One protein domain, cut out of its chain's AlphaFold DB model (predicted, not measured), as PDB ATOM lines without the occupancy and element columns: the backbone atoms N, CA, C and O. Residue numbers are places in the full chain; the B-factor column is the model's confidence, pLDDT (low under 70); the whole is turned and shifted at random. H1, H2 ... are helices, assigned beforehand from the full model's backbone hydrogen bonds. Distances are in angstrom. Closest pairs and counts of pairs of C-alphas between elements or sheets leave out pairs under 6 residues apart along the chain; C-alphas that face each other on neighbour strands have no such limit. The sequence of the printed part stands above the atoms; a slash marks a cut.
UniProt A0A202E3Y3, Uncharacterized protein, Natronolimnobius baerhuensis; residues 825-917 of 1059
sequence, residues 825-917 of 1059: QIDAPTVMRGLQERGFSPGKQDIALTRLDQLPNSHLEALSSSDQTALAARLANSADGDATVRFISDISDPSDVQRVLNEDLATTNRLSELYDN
ATOM      1  N   GLN A 825     -31.398 -29.168  16.076       73.25
ATOM      2  CA  GLN A 825     -31.631 -27.926  15.352       73.25
ATOM      3  C   GLN A 825     -30.368 -27.356  14.703       73.25
ATOM      4  O   GLN A 825     -30.476 -26.412  13.929       73.25
ATOM      5  N   ILE A 826     -29.194 -27.930  14.982       72.81
ATOM      6  CA  ILE A 826     -27.930 -27.502  14.382       72.81
ATOM      7  C   ILE A 826     -27.658 -28.327  13.125       72.81
ATOM      8  O   ILE A 826     -27.480 -29.547  13.197       72.81
ATOM      9  N   ASP A 827     -27.563 -27.664  11.971       69.62
ATOM     10  CA  ASP A 827     -27.097 -28.285  10.725       69.62
ATOM     11  C   ASP A 827     -25.566 -28.337  10.697       69.62
ATOM     12  O   ASP A 827     -24.888 -27.694   9.895       69.62
ATOM     13  N   ALA A 828     -25.010 -29.102  11.632       58.59
ATOM     14  CA  ALA A 828     -23.577 -29.145  11.863       58.59
ATOM     15  C   ALA A 828     -22.738 -29.522  10.634       58.59
ATOM     16  O   ALA A 828     -21.667 -28.944  10.485       58.59
ATOM     17  N   PRO A 829     -23.176 -30.408   9.714       54.09
ATOM     18  CA  PRO A 829     -22.443 -30.641   8.471       54.09
ATOM     19  C   PRO A 829     -22.292 -29.385   7.602       54.09
ATOM     20  O   PRO A 829     -21.235 -29.184   7.008       54.09
ATOM     21  N   THR A 830     -23.333 -28.552   7.514       63.50
ATOM     22  CA  THR A 830     -23.305 -27.304   6.735       63.50
ATOM     23  C   THR A 830     -22.519 -26.216   7.458       63.50
ATOM     24  O   THR A 830     -21.711 -25.540   6.827       63.50
ATOM     25  N   VAL A 831     -22.690 -26.100   8.778       64.00
ATOM     26  CA  VAL A 831     -21.933 -25.163   9.623       64.00
ATOM     27  C   VAL A 831     -20.438 -25.448   9.552       64.00
ATOM     28  O   VAL A 831     -19.656 -24.555   9.266       64.00
ATOM     29  N   MET A 832     -20.037 -26.703   9.727       55.66
ATOM     30  CA  MET A 832     -18.634 -27.115   9.672       55.66
ATOM     31  C   MET A 832     -17.997 -26.859   8.315       55.66
ATOM     32  O   MET A 832     -16.894 -26.331   8.256       55.66
ATOM     33  N   ARG A 833     -18.701 -27.201   7.228       54.91
ATOM     34  CA  ARG A 833     -18.212 -26.921   5.877       54.91
ATOM     35  C   ARG A 833     -18.029 -25.422   5.671       54.91
ATOM     36  O   ARG A 833     -16.968 -25.010   5.237       54.91
ATOM     37  N   GLY A 834     -19.021 -24.624   6.054       56.81
ATOM     38  CA  GLY A 834     -18.934 -23.176   5.913       56.81
ATOM     39  C   GLY A 834     -17.891 -22.526   6.831       56.81
ATOM     40  O   GLY A 834     -17.357 -21.485   6.481       56.81
ATOM     41  N   LEU A 835     -17.566 -23.116   7.986       60.84
ATOM     42  CA  LEU A 835     -16.451 -22.672   8.834       60.84
ATOM     43  C   LEU A 835     -15.094 -23.063   8.240       60.84
ATOM     44  O   LEU A 835     -14.157 -22.275   8.285       60.84
ATOM     45  N   GLN A 836     -14.994 -24.261   7.665       57.66
ATOM     46  CA  GLN A 836     -13.802 -24.718   6.958       57.66
ATOM     47  C   GLN A 836     -13.515 -23.852   5.725       57.66
ATOM     48  O   GLN A 836     -12.380 -23.441   5.533       57.66
ATOM     49  N   GLU A 837     -14.544 -23.529   4.938       56.06
ATOM     50  CA  GLU A 837     -14.468 -22.602   3.796       56.06
ATOM     51  C   GLU A 837     -14.061 -21.178   4.221       56.06
ATOM     52  O   GLU A 837     -13.598 -20.407   3.395       56.06
ATOM     53  N   ARG A 838     -14.207 -20.835   5.508       61.97
ATOM     54  CA  ARG A 838     -13.790 -19.557   6.109       61.97
ATOM     55  C   ARG A 838     -12.457 -19.650   6.868       61.97
ATOM     56  O   ARG A 838     -12.209 -18.834   7.747       61.97
ATOM     57  N   GLY A 839     -11.656 -20.693   6.634       45.47
ATOM     58  CA  GLY A 839     -10.315 -20.830   7.219       45.47
ATOM     59  C   GLY A 839     -10.260 -21.227   8.703       45.47
ATOM     60  O   GLY A 839      -9.189 -21.233   9.305       45.47
ATOM     61  N   PHE A 840     -11.376 -21.601   9.342       51.41
ATOM     62  CA  PHE A 840     -11.356 -21.960  10.768       51.41
ATOM     63  C   PHE A 840     -10.634 -23.294  10.996       51.41
ATOM     64  O   PHE A 840     -11.001 -24.310  10.407       51.41
ATOM     65  N   SER A 841      -9.675 -23.336  11.928       47.22
ATOM     66  CA  SER A 841      -8.997 -24.581  12.319       47.22
ATOM     67  C   SER A 841      -9.963 -25.592  12.965       47.22
ATOM     68  O   SER A 841     -10.957 -25.186  13.572       47.22
ATOM     69  N   PRO A 842      -9.680 -26.911  12.938       47.06
ATOM     70  CA  PRO A 842     -10.554 -27.921  13.546       47.06
ATOM     71  C   PRO A 842     -10.887 -27.672  15.029       47.06
ATOM     72  O   PRO A 842     -11.981 -28.006  15.477       47.06
ATOM     73  N   GLY A 843      -9.974 -27.057  15.791       44.72
ATOM     74  CA  GLY A 843     -10.220 -26.658  17.182       44.72
ATOM     75  C   GLY A 843     -11.140 -25.439  17.294       44.72
ATOM     76  O   GLY A 843     -12.076 -25.444  18.092       44.72
ATOM     77  N   LYS A 844     -10.949 -24.417  16.446       52.28
ATOM     78  CA  LYS A 844     -11.874 -23.274  16.387       52.28
ATOM     79  C   LYS A 844     -13.265 -23.696  15.900       52.28
ATOM     80  O   LYS A 844     -14.255 -23.167  16.391       52.28
ATOM     81  N   GLN A 845     -13.351 -24.680  15.006       60.00
ATOM     82  CA  GLN A 845     -14.610 -25.297  14.579       60.00
ATOM     83  C   GLN A 845     -15.333 -26.004  15.744       60.00
ATOM     84  O   GLN A 845     -16.547 -25.855  15.886       60.00
ATOM     85  N   ASP A 846     -14.610 -26.717  16.617       54.94
ATOM     86  CA  ASP A 846     -15.191 -27.354  17.813       54.94
ATOM     87  C   ASP A 846     -15.654 -26.320  18.854       54.94
ATOM     88  O   ASP A 846     -16.742 -26.455  19.415       54.94
ATOM     89  N   ILE A 847     -14.891 -25.237  19.053       57.06
ATOM     90  CA  ILE A 847     -15.288 -24.106  19.910       57.06
ATOM     91  C   ILE A 847     -16.545 -23.423  19.352       57.06
ATOM     92  O   ILE A 847     -17.492 -23.178  20.103       57.06
ATOM     93  N   ALA A 848     -16.576 -23.158  18.043       69.44
ATOM     94  CA  ALA A 848     -17.711 -22.559  17.343       69.44
ATOM     95  C   ALA A 848     -18.983 -23.391  17.540       69.44
ATOM     96  O   ALA A 848     -20.020 -22.868  17.950       69.44
ATOM     97  N   LEU A 849     -18.891 -24.704  17.311       66.00
ATOM     98  CA  LEU A 849     -20.002 -25.632  17.502       66.00
ATOM     99  C   LEU A 849     -20.411 -25.769  18.968       66.00
ATOM    100  O   LEU A 849     -21.602 -25.805  19.259       66.00
ATOM    101  N   THR A 850     -19.453 -25.822  19.895       68.69
ATOM    102  CA  THR A 850     -19.732 -25.936  21.334       68.69
ATOM    103  C   THR A 850     -20.471 -24.707  21.854       68.69
ATOM    104  O   THR A 850     -21.396 -24.842  22.652       68.69
ATOM    105  N   ARG A 851     -20.102 -23.507  21.396       77.56
ATOM    106  CA  ARG A 851     -20.804 -22.260  21.735       77.56
ATOM    107  C   ARG A 851     -22.172 -22.176  21.060       77.56
ATOM    108  O   ARG A 851     -23.132 -21.744  21.690       77.56
ATOM    109  N   LEU A 852     -22.291 -22.648  19.819       83.25
ATOM    110  CA  LEU A 852     -23.570 -22.720  19.111       83.25
ATOM    111  C   LEU A 852     -24.556 -23.691  19.795       83.25
ATOM    112  O   LEU A 852     -25.740 -23.385  19.898       83.25
ATOM    113  N   ASP A 853     -24.074 -24.826  20.315       78.19
ATOM    114  CA  ASP A 853     -24.875 -25.827  21.045       78.19
ATOM    115  C   ASP A 853     -25.410 -25.320  22.393       78.19
ATOM    116  O   ASP A 853     -26.431 -25.803  22.881       78.19
ATOM    117  N   GLN A 854     -24.769 -24.302  22.974       80.56
ATOM    118  CA  GLN A 854     -25.227 -23.663  24.212       80.56
ATOM    119  C   GLN A 854     -26.442 -22.747  24.005       80.56
ATOM    120  O   GLN A 854     -27.090 -22.377  24.988       80.56
ATOM    121  N   LEU A 855     -26.779 -22.399  22.758       85.50
ATOM    122  CA  LEU A 855     -27.910 -21.525  22.465       85.50
ATOM    123  C   LEU A 855     -29.265 -22.248  22.589       85.50
ATOM    124  O   LEU A 855     -29.383 -23.445  22.310       85.50
ATOM    125  N   PRO A 856     -30.344 -21.521  22.939       87.88
ATOM    126  CA  PRO A 856     -31.692 -22.075  22.958       87.88
ATOM    127  C   PRO A 856     -32.117 -22.641  21.595       87.88
ATOM    128  O   PRO A 856     -31.957 -21.994  20.559       87.88
ATOM    129  N   ASN A 857     -32.785 -23.801  21.592       83.94
ATOM    130  CA  ASN A 857     -33.304 -24.426  20.364       83.94
ATOM    131  C   ASN A 857     -34.196 -23.487  19.540       83.94
ATOM    132  O   ASN A 857     -34.183 -23.558  18.319       83.94
ATOM    133  N   SER A 858     -34.957 -22.607  20.196       84.69
ATOM    134  CA  SER A 858     -35.807 -21.623  19.521       84.69
ATOM    135  C   SER A 858     -35.016 -20.632  18.670       84.69
ATOM    136  O   SER A 858     -35.540 -20.182  17.658       84.69
ATOM    137  N   HIS A 859     -33.781 -20.300  19.059       88.62
ATOM    138  CA  HIS A 859     -32.901 -19.405  18.301       88.62
ATOM    139  C   HIS A 859     -32.317 -20.134  17.100       88.62
ATOM    140  O   HIS A 859     -32.381 -19.638  15.983       88.62
ATOM    141  N   LEU A 860     -31.854 -21.364  17.309       86.38
ATOM    142  CA  LEU A 860     -31.303 -22.198  16.243       86.38
ATOM    143  C   LEU A 860     -32.354 -22.549  15.176       86.38
ATOM    144  O   LEU A 860     -32.049 -22.519  13.991       86.38
ATOM    145  N   GLU A 861     -33.605 -22.803  15.581       86.06
ATOM    146  CA  GLU A 861     -34.744 -23.052  14.677       86.06
ATOM    147  C   GLU A 861     -35.123 -21.842  13.811       86.06
ATOM    148  O   GLU A 861     -35.735 -22.014  12.754       86.06
ATOM    149  N   ALA A 862     -34.814 -20.628  14.270       83.88
ATOM    150  CA  ALA A 862     -35.118 -19.397  13.547       83.88
ATOM    151  C   ALA A 862     -34.068 -19.055  12.481       83.88
ATOM    152  O   ALA A 862     -34.366 -18.271  11.581       83.88
ATOM    153  N   LEU A 863     -32.881 -19.659  12.560       85.12
ATOM    154  CA  LEU A 863     -31.749 -19.403  11.676       85.12
ATOM    155  C   LEU A 863     -31.681 -20.436  10.549       85.12
ATOM    156  O   LEU A 863     -31.921 -21.630  10.754       85.12
ATOM    157  N   SER A 864     -31.314 -19.991   9.346       88.19
ATOM    158  CA  SER A 864     -30.961 -20.913   8.263       88.19
ATOM    159  C   SER A 864     -29.609 -21.584   8.532       88.19
ATOM    160  O   SER A 864     -28.822 -21.099   9.342       88.19
ATOM    161  N   SER A 865     -29.287 -22.673   7.826       78.19
ATOM    162  CA  SER A 865     -27.982 -23.332   7.986       78.19
ATOM    163  C   SER A 865     -26.801 -22.390   7.709       78.19
ATOM    164  O   SER A 865     -25.783 -22.496   8.382       78.19
ATOM    165  N   SER A 866     -26.933 -21.444   6.768       81.69
ATOM    166  CA  SER A 866     -25.904 -20.426   6.503       81.69
ATOM    167  C   SER A 866     -25.799 -19.390   7.623       81.69
ATOM    168  O   SER A 866     -24.697 -18.959   7.954       81.69
ATOM    169  N   ASP A 867     -26.919 -19.025   8.247       88.25
ATOM    170  CA  ASP A 867     -26.919 -18.080   9.370       88.25
ATOM    171  C   ASP A 867     -26.366 -18.731  10.640       88.25
ATOM    172  O   ASP A 867     -25.660 -18.088  11.412       88.25
ATOM    173  N   GLN A 868     -26.612 -20.031  10.829       90.31
ATOM    174  CA  GLN A 868     -25.951 -20.821  11.866       90.31
ATOM    175  C   GLN A 868     -24.433 -20.866  11.648       90.31
ATOM    176  O   GLN A 868     -23.691 -20.751  12.620       90.31
ATOM    177  N   THR A 869     -23.954 -20.963  10.399       84.19
ATOM    178  CA  THR A 869     -22.519 -20.852  10.076       84.19
ATOM    179  C   THR A 869     -21.968 -19.485  10.463       84.19
ATOM    180  O   THR A 869     -20.932 -19.400  11.122       84.19
ATOM    181  N   ALA A 870     -22.662 -18.413  10.074       85.00
ATOM    182  CA  ALA A 870     -22.246 -17.050  10.384       85.00
ATOM    183  C   ALA A 870     -22.200 -16.796  11.897       85.00
ATOM    184  O   ALA A 870     -21.231 -16.225  12.399       85.00
ATOM    185  N   LEU A 871     -23.199 -17.291  12.628       87.62
ATOM    186  CA  LEU A 871     -23.244 -17.214  14.083       87.62
ATOM    187  C   LEU A 871     -22.137 -18.024  14.745       87.62
ATOM    188  O   LEU A 871     -21.492 -17.527  15.661       87.62
ATOM    189  N   ALA A 872     -21.877 -19.241  14.273       85.06
ATOM    190  CA  ALA A 872     -20.801 -20.075  14.794       85.06
ATOM    191  C   ALA A 872     -19.430 -19.402  14.611       85.06
ATOM    192  O   ALA A 872     -18.646 -19.342  15.558       85.06
ATOM    193  N   ALA A 873     -19.175 -18.831  13.429       81.88
ATOM    194  CA  ALA A 873     -17.947 -18.091  13.136       81.88
ATOM    195  C   ALA A 873     -17.790 -16.892  14.083       81.88
ATOM    196  O   ALA A 873     -16.737 -16.689  14.684       81.88
ATOM    197  N   ARG A 874     -18.878 -16.140  14.280       83.56
ATOM    198  CA  ARG A 874     -18.917 -14.974  15.168       83.56
ATOM    199  C   ARG A 874     -18.674 -15.344  16.630       83.56
ATOM    200  O   ARG A 874     -17.878 -14.699  17.301       83.56
ATOM    201  N   LEU A 875     -19.315 -16.405  17.112       82.44
ATOM    202  CA  LEU A 875     -19.118 -16.920  18.468       82.44
ATOM    203  C   LEU A 875     -17.684 -17.401  18.698       82.44
ATOM    204  O   LEU A 875     -17.190 -17.301  19.818       82.44
ATOM    205  N   ALA A 876     -17.017 -17.930  17.673       74.50
ATOM    206  CA  ALA A 876     -15.623 -18.347  17.765       74.50
ATOM    207  C   ALA A 876     -14.645 -17.162  17.790       74.50
ATOM    208  O   ALA A 876     -13.681 -17.217  18.550       74.50
ATOM    209  N   ASN A 877     -14.922 -16.098  17.030       75.69
ATOM    210  CA  ASN A 877     -14.066 -14.907  16.937       75.69
ATOM    211  C   ASN A 877     -14.358 -13.829  17.997       75.69
ATOM    212  O   ASN A 877     -13.637 -12.841  18.081       75.69
ATOM    213  N   SER A 878     -15.401 -13.990  18.811       75.31
ATOM    214  CA  SER A 878     -15.697 -13.049  19.892       75.31
ATOM    215  C   SER A 878     -14.614 -13.058  20.980       75.31
ATOM    216  O   SER A 878     -14.207 -14.125  21.454       75.31
ATOM    217  N   ALA A 879     -14.202 -11.858  21.411       66.25
ATOM    218  CA  ALA A 879     -13.200 -11.640  22.457       66.25
ATOM    219  C   ALA A 879     -13.594 -12.278  23.805       66.25
ATOM    220  O   ALA A 879     -12.742 -12.834  24.498       66.25
ATOM    221  N   ASP A 880     -14.891 -12.270  24.138       71.88
ATOM    222  CA  ASP A 880     -15.477 -13.030  25.248       71.88
ATOM    223  C   ASP A 880     -16.687 -13.826  24.742       71.88
ATOM    224  O   ASP A 880     -17.852 -13.466  24.922       71.88
ATOM    225  N   GLY A 881     -16.402 -14.942  24.072       67.19
ATOM    226  CA  GLY A 881     -17.460 -15.761  23.488       67.19
ATOM    227  C   GLY A 881     -18.440 -16.361  24.503       67.19
ATOM    228  O   GLY A 881     -19.561 -16.679  24.117       67.19
ATOM    229  N   ASP A 882     -18.088 -16.474  25.789       76.81
ATOM    230  CA  ASP A 882     -19.025 -16.941  26.819       76.81
ATOM    231  C   ASP A 882     -20.019 -15.830  27.202       76.81
ATOM    232  O   ASP A 882     -21.207 -16.108  27.406       76.81
ATOM    233  N   ALA A 883     -19.563 -14.572  27.250       77.81
ATOM    234  CA  ALA A 883     -20.428 -13.397  27.374       77.81
ATOM    235  C   ALA A 883     -21.414 -13.296  26.208       77.81
ATOM    236  O   ALA A 883     -22.619 -13.107  26.408       77.81
ATOM    237  N   THR A 884     -20.927 -13.498  24.984       82.12
ATOM    238  CA  THR A 884     -21.766 -13.450  23.783       82.12
ATOM    239  C   THR A 884     -22.782 -14.584  23.741       82.12
ATOM    240  O   THR A 884     -23.943 -14.345  23.404       82.12
ATOM    241  N   VAL A 885     -22.416 -15.800  24.160       85.81
ATOM    242  CA  VAL A 885     -23.388 -16.896  24.312       85.81
ATOM    243  C   VAL A 885     -24.478 -16.527  25.317       85.81
ATOM    244  O   VAL A 885     -25.655 -16.744  25.025       85.81
ATOM    245  N   ARG A 886     -24.128 -15.956  26.481       86.19
ATOM    246  CA  ARG A 886     -25.117 -15.510  27.482       86.19
ATOM    247  C   ARG A 886     -26.060 -14.453  26.915       86.19
ATOM    248  O   ARG A 886     -27.273 -14.617  27.017       86.19
ATOM    249  N   PHE A 887     -25.512 -13.416  26.282       88.25
ATOM    250  CA  PHE A 887     -26.291 -12.349  25.656       88.25
ATOM    251  C   PHE A 887     -27.282 -12.899  24.625       88.25
ATOM    252  O   PHE A 887     -28.484 -12.668  24.749       88.25
ATOM    253  N   ILE A 888     -26.803 -13.694  23.663       89.94
ATOM    254  CA  ILE A 888     -27.643 -14.262  22.598       89.94
ATOM    255  C   ILE A 888     -28.665 -15.260  23.159       89.94
ATOM    256  O   ILE A 888     -29.774 -15.369  22.636       89.94
ATOM    257  N   SER A 889     -28.330 -15.982  24.230       90.00
ATOM    258  CA  SER A 889     -29.252 -16.925  24.875       90.00
ATOM    259  C   SER A 889     -30.425 -16.243  25.574       90.00
ATOM    260  O   SER A 889     -31.506 -16.826  25.631       90.00
ATOM    261  N   ASP A 890     -30.226 -15.025  26.080       88.88
ATOM    262  CA  ASP A 890     -31.235 -14.272  26.833       88.88
ATOM    263  C   ASP A 890     -32.074 -13.319  25.953       88.88
ATOM    264  O   ASP A 890     -32.985 -12.639  26.443       88.88
ATOM    265  N   ILE A 891     -31.824 -13.301  24.638       90.69
ATOM    266  CA  ILE A 891     -32.742 -12.711  23.657       90.69
ATOM    267  C   ILE A 891     -34.064 -13.494  23.708       90.69
ATOM    268  O   ILE A 891     -34.089 -14.717  23.675       90.69
ATOM    269  N   SER A 892     -35.186 -12.793  23.839       86.44
ATOM    270  CA  SER A 892     -36.509 -13.415  23.973       86.44
ATOM    271  C   SER A 892     -37.148 -13.718  22.621       86.44
ATOM    272  O   SER A 892     -37.897 -14.693  22.510       86.44
ATOM    273  N   ASP A 893     -36.913 -12.868  21.615       86.38
ATOM    274  CA  ASP A 893     -37.419 -13.055  20.255       86.38
ATOM    275  C   ASP A 893     -36.329 -13.674  19.363       86.38
ATOM    276  O   ASP A 893     -35.336 -13.017  19.052       86.38
ATOM    277  N   PRO A 894     -36.500 -14.920  18.889       83.69
ATOM    278  CA  PRO A 894     -35.522 -15.567  18.020       83.69
ATOM    279  C   PRO A 894     -35.171 -14.780  16.749       83.69
ATOM    280  O   PRO A 894     -34.076 -14.946  16.218       83.69
ATOM    281  N   SER A 895     -36.079 -13.935  16.248       83.31
ATOM    282  CA  SER A 895     -35.819 -13.117  15.057       83.31
ATOM    283  C   SER A 895     -34.811 -11.992  15.306       83.31
ATOM    284  O   SER A 895     -34.135 -11.567  14.369       83.31
ATOM    285  N   ASP A 896     -34.633 -11.569  16.560       85.69
ATOM    286  CA  ASP A 896     -33.623 -10.580  16.934       85.69
ATOM    287  C   ASP A 896     -32.198 -11.158  16.921       85.69
ATOM    288  O   ASP A 896     -31.238 -10.405  16.774       85.69
ATOM    289  N   VAL A 897     -32.032 -12.486  16.969       88.56
ATOM    290  CA  VAL A 897     -30.714 -13.132  16.811       88.56
ATOM    291  C   VAL A 897     -30.150 -12.877  15.414       88.56
ATOM    292  O   VAL A 897     -28.977 -12.540  15.273       88.56
ATOM    293  N   GLN A 898     -30.993 -12.959  14.380       84.50
ATOM    294  CA  GLN A 898     -30.610 -12.612  13.007       84.50
ATOM    295  C   GLN A 898     -30.174 -11.147  12.899       84.50
ATOM    296  O   GLN A 898     -29.308 -10.804  12.104       84.50
ATOM    297  N   ARG A 899     -30.773 -10.269  13.701       82.19
ATOM    298  CA  ARG A 899     -30.436  -8.851  13.683       82.19
ATOM    299  C   ARG A 899     -29.084  -8.587  14.316       82.19
ATOM    300  O   ARG A 899     -28.275  -7.918  13.696       82.19
ATOM    301  N   VAL A 900     -28.811  -9.200  15.469       84.12
ATOM    302  CA  VAL A 900     -27.466  -9.184  16.062       84.12
ATOM    303  C   VAL A 900     -26.434  -9.723  15.072       84.12
ATOM    304  O   VAL A 900     -25.346  -9.173  15.003       84.12
ATOM    305  N   LEU A 901     -26.775 -10.738  14.265       83.12
ATOM    306  CA  LEU A 901     -25.906 -11.260  13.200       83.12
ATOM    307  C   LEU A 901     -25.664 -10.302  12.031       83.12
ATOM    308  O   LEU A 901     -24.631 -10.419  11.379       83.12
ATOM    309  N   ASN A 902     -26.590  -9.393  11.744       85.06
ATOM    310  CA  ASN A 902     -26.431  -8.429  10.656       85.06
ATOM    311  C   ASN A 902     -25.532  -7.246  11.045       85.06
ATOM    312  O   ASN A 902     -25.047  -6.556  10.156       85.06
ATOM    313  N   GLU A 903     -25.308  -7.026  12.341       85.25
ATOM    314  CA  GLU A 903     -24.333  -6.048  12.833       85.25
ATOM    315  C   GLU A 903     -22.899  -6.560  12.649       85.25
ATOM    316  O   GLU A 903     -22.683  -7.757  12.436       85.25
ATOM    317  N   ASP A 904     -21.900  -5.693  12.784       83.19
ATOM    318  CA  ASP A 904     -20.494  -6.095  12.792       83.19
ATOM    319  C   ASP A 904     -20.087  -6.822  14.105       83.19
ATOM    320  O   ASP A 904     -20.844  -6.927  15.088       83.19
ATOM    321  N   LEU A 905     -18.876  -7.391  14.116       80.19
ATOM    322  CA  LEU A 905     -18.351  -8.139  15.263       80.19
ATOM    323  C   LEU A 905     -18.074  -7.236  16.478       80.19
ATOM    324  O   LEU A 905     -18.331  -7.663  17.606       80.19
ATOM    325  N   ALA A 906     -17.597  -6.006  16.268       78.25
ATOM    326  CA  ALA A 906     -17.309  -5.052  17.339       78.25
ATOM    327  C   ALA A 906     -18.598  -4.644  18.064       78.25
ATOM    328  O   ALA A 906     -18.669  -4.730  19.290       78.25
ATOM    329  N   THR A 907     -19.657  -4.357  17.312       81.25
ATOM    330  CA  THR A 907     -21.007  -4.090  17.814       81.25
ATOM    331  C   THR A 907     -21.542  -5.276  18.620       81.25
ATOM    332  O   THR A 907     -22.055  -5.106  19.729       81.25
ATOM    333  N   THR A 908     -21.366  -6.508  18.129       83.69
ATOM    334  CA  THR A 908     -21.789  -7.723  18.855       83.69
ATOM    335  C   THR A 908     -21.020  -7.914  20.170       83.69
ATOM    336  O   THR A 908     -21.617  -8.229  21.209       83.69
ATOM    337  N   ASN A 909     -19.701  -7.708  20.149       80.44
ATOM    338  CA  ASN A 909     -18.860  -7.768  21.344       80.44
ATOM    339  C   ASN A 909     -19.287  -6.688  22.345       80.44
ATOM    340  O   ASN A 909     -19.501  -6.986  23.519       80.44
ATOM    341  N   ARG A 910     -19.543  -5.466  21.870       82.12
ATOM    342  CA  ARG A 910     -19.979  -4.346  22.701       82.12
ATOM    343  C   ARG A 910     -21.336  -4.583  23.366       82.12
ATOM    344  O   ARG A 910     -21.495  -4.279  24.548       82.12
ATOM    345  N   LEU A 911     -22.304  -5.169  22.659       84.44
ATOM    346  CA  LEU A 911     -23.578  -5.597  23.257       84.44
ATOM    347  C   LEU A 911     -23.359  -6.624  24.365       84.44
ATOM    348  O   LEU A 911     -23.956  -6.512  25.435       84.44
ATOM    349  N   SER A 912     -22.489  -7.602  24.110       82.69
ATOM    350  CA  SER A 912     -22.158  -8.665  25.062       82.69
ATOM    351  C   SER A 912     -21.488  -8.095  26.315       82.69
ATOM    352  O   SER A 912     -21.852  -8.461  27.428       82.69
ATOM    353  N   GLU A 913     -20.586  -7.125  26.162       80.69
ATOM    354  CA  GLU A 913     -19.965  -6.397  27.274       80.69
ATOM    355  C   GLU A 913     -20.976  -5.583  28.085       80.69
ATOM    356  O   GLU A 913     -20.972  -5.633  29.316       80.69
ATOM    357  N   LEU A 914     -21.844  -4.805  27.424       77.88
ATOM    358  CA  LEU A 914     -22.906  -4.051  28.098       77.88
ATOM    359  C   LEU A 914     -23.834  -5.009  28.863       77.88
ATOM    360  O   LEU A 914     -24.229  -4.735  29.997       77.88
ATOM    361  N   TYR A 915     -24.127  -6.167  28.280       79.44
ATOM    362  CA  TYR A 915     -24.912  -7.219  28.910       79.44
ATOM    363  C   TYR A 915     -24.208  -7.842  30.128       79.44
ATOM    364  O   TYR A 915     -24.837  -8.042  31.169       79.44
ATOM    365  N   ASP A 916     -22.914  -8.126  30.058       74.06
ATOM    366  CA  ASP A 916     -22.197  -8.826  31.131       74.06
ATOM    367  C   ASP A 916     -21.729  -7.913  32.268       74.06
ATOM    368  O   ASP A 916     -21.693  -8.331  33.432       74.06
ATOM    369  N   ASN A 917     -21.521  -6.624  31.990       66.50
ATOM    370  CA  ASN A 917     -21.252  -5.601  33.002       66.50
ATOM    371  C   ASN A 917     -22.405  -5.409  34.018       66.50
ATOM    372  O   ASN A 917     -22.259  -4.660  34.987       66.50
TER     373      ASN A 917
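What this domain is: This is residues 825 to 917 of the 1059 residues of an uncharacterized protein of Natronolimnobius baerhuensis (UniProt A0A202E3Y3). A compact cluster of crossed helices is built round H4, with the helical hairpin of H1 and H2 packed on one side of it and H6 crossing it on the other. H7 packs across H5 at the end far from H1, and the small H3 packs on H6. The printed part has 93 residues with seven named helices, H1 to H7 in order, and no named strand; the class is all helix. It is compact, with a radius of gyration of the C-alphas of 11.9 A and spans of 33 by 25 by 20 A.

How they stand to each other: Start at H1, residues 828 to 836, which forms a hairpin with H2, residues 842 to 853; their closest C-alphas, Leu 835 and Gln 845, are 6.6 A apart. Pass H3, residues 857 to 860, to reach the hub, H4, residues 865 to 877. H1 touches H4 at a steep tilt of 54 degrees, the closest C-alphas being Val 831 and Thr 869, 4.4 A. H2 touches H4, the closest C-alphas being Ala 848 and Ala 872, 4.7 A. Next, H5, residues 881 to 889, and H4 only just touch, only at the corner, with 3 pairs of C-alphas within 8 A. H6, residues 894 to 902, touches residues 867 to 871 of H4 alone, the closest C-alphas being Leu 871 and Leu 901, 6.6 A; it also touches H3, at C-alphas His 859 and Pro 894, 4.7 A. H7, residues 905 to 916, touches H5 about perpendicular, at 77 degrees, the closest C-alphas being Thr 884 and Ser 912, 5.0 A. In H1, H2, H4, H5 and H7 every O i to N i+4 pair is within hydrogen-bond range; in H6 3 of 5 are, and H3 is too short for one.

Where its parts are: Find C-alpha 828 at (-23.577, -29.145, 11.863), where H1 begins. H4 runs 18.6 A from C-alpha 865 at (-27.982, -23.332, 7.986); H2 and H7 each measure 16.3 A. H7 ends at C-alpha 916, (-22.197, -8.826, 31.131).

The domain as a whole: The two farthest C-alphas, Pro 829 and Asn 917, are 35.1 A apart. The printed part has no cut, and its six links between helices are tight. Look for pLDDT under 70 at residues 827 to 850, 879, 881 and 917.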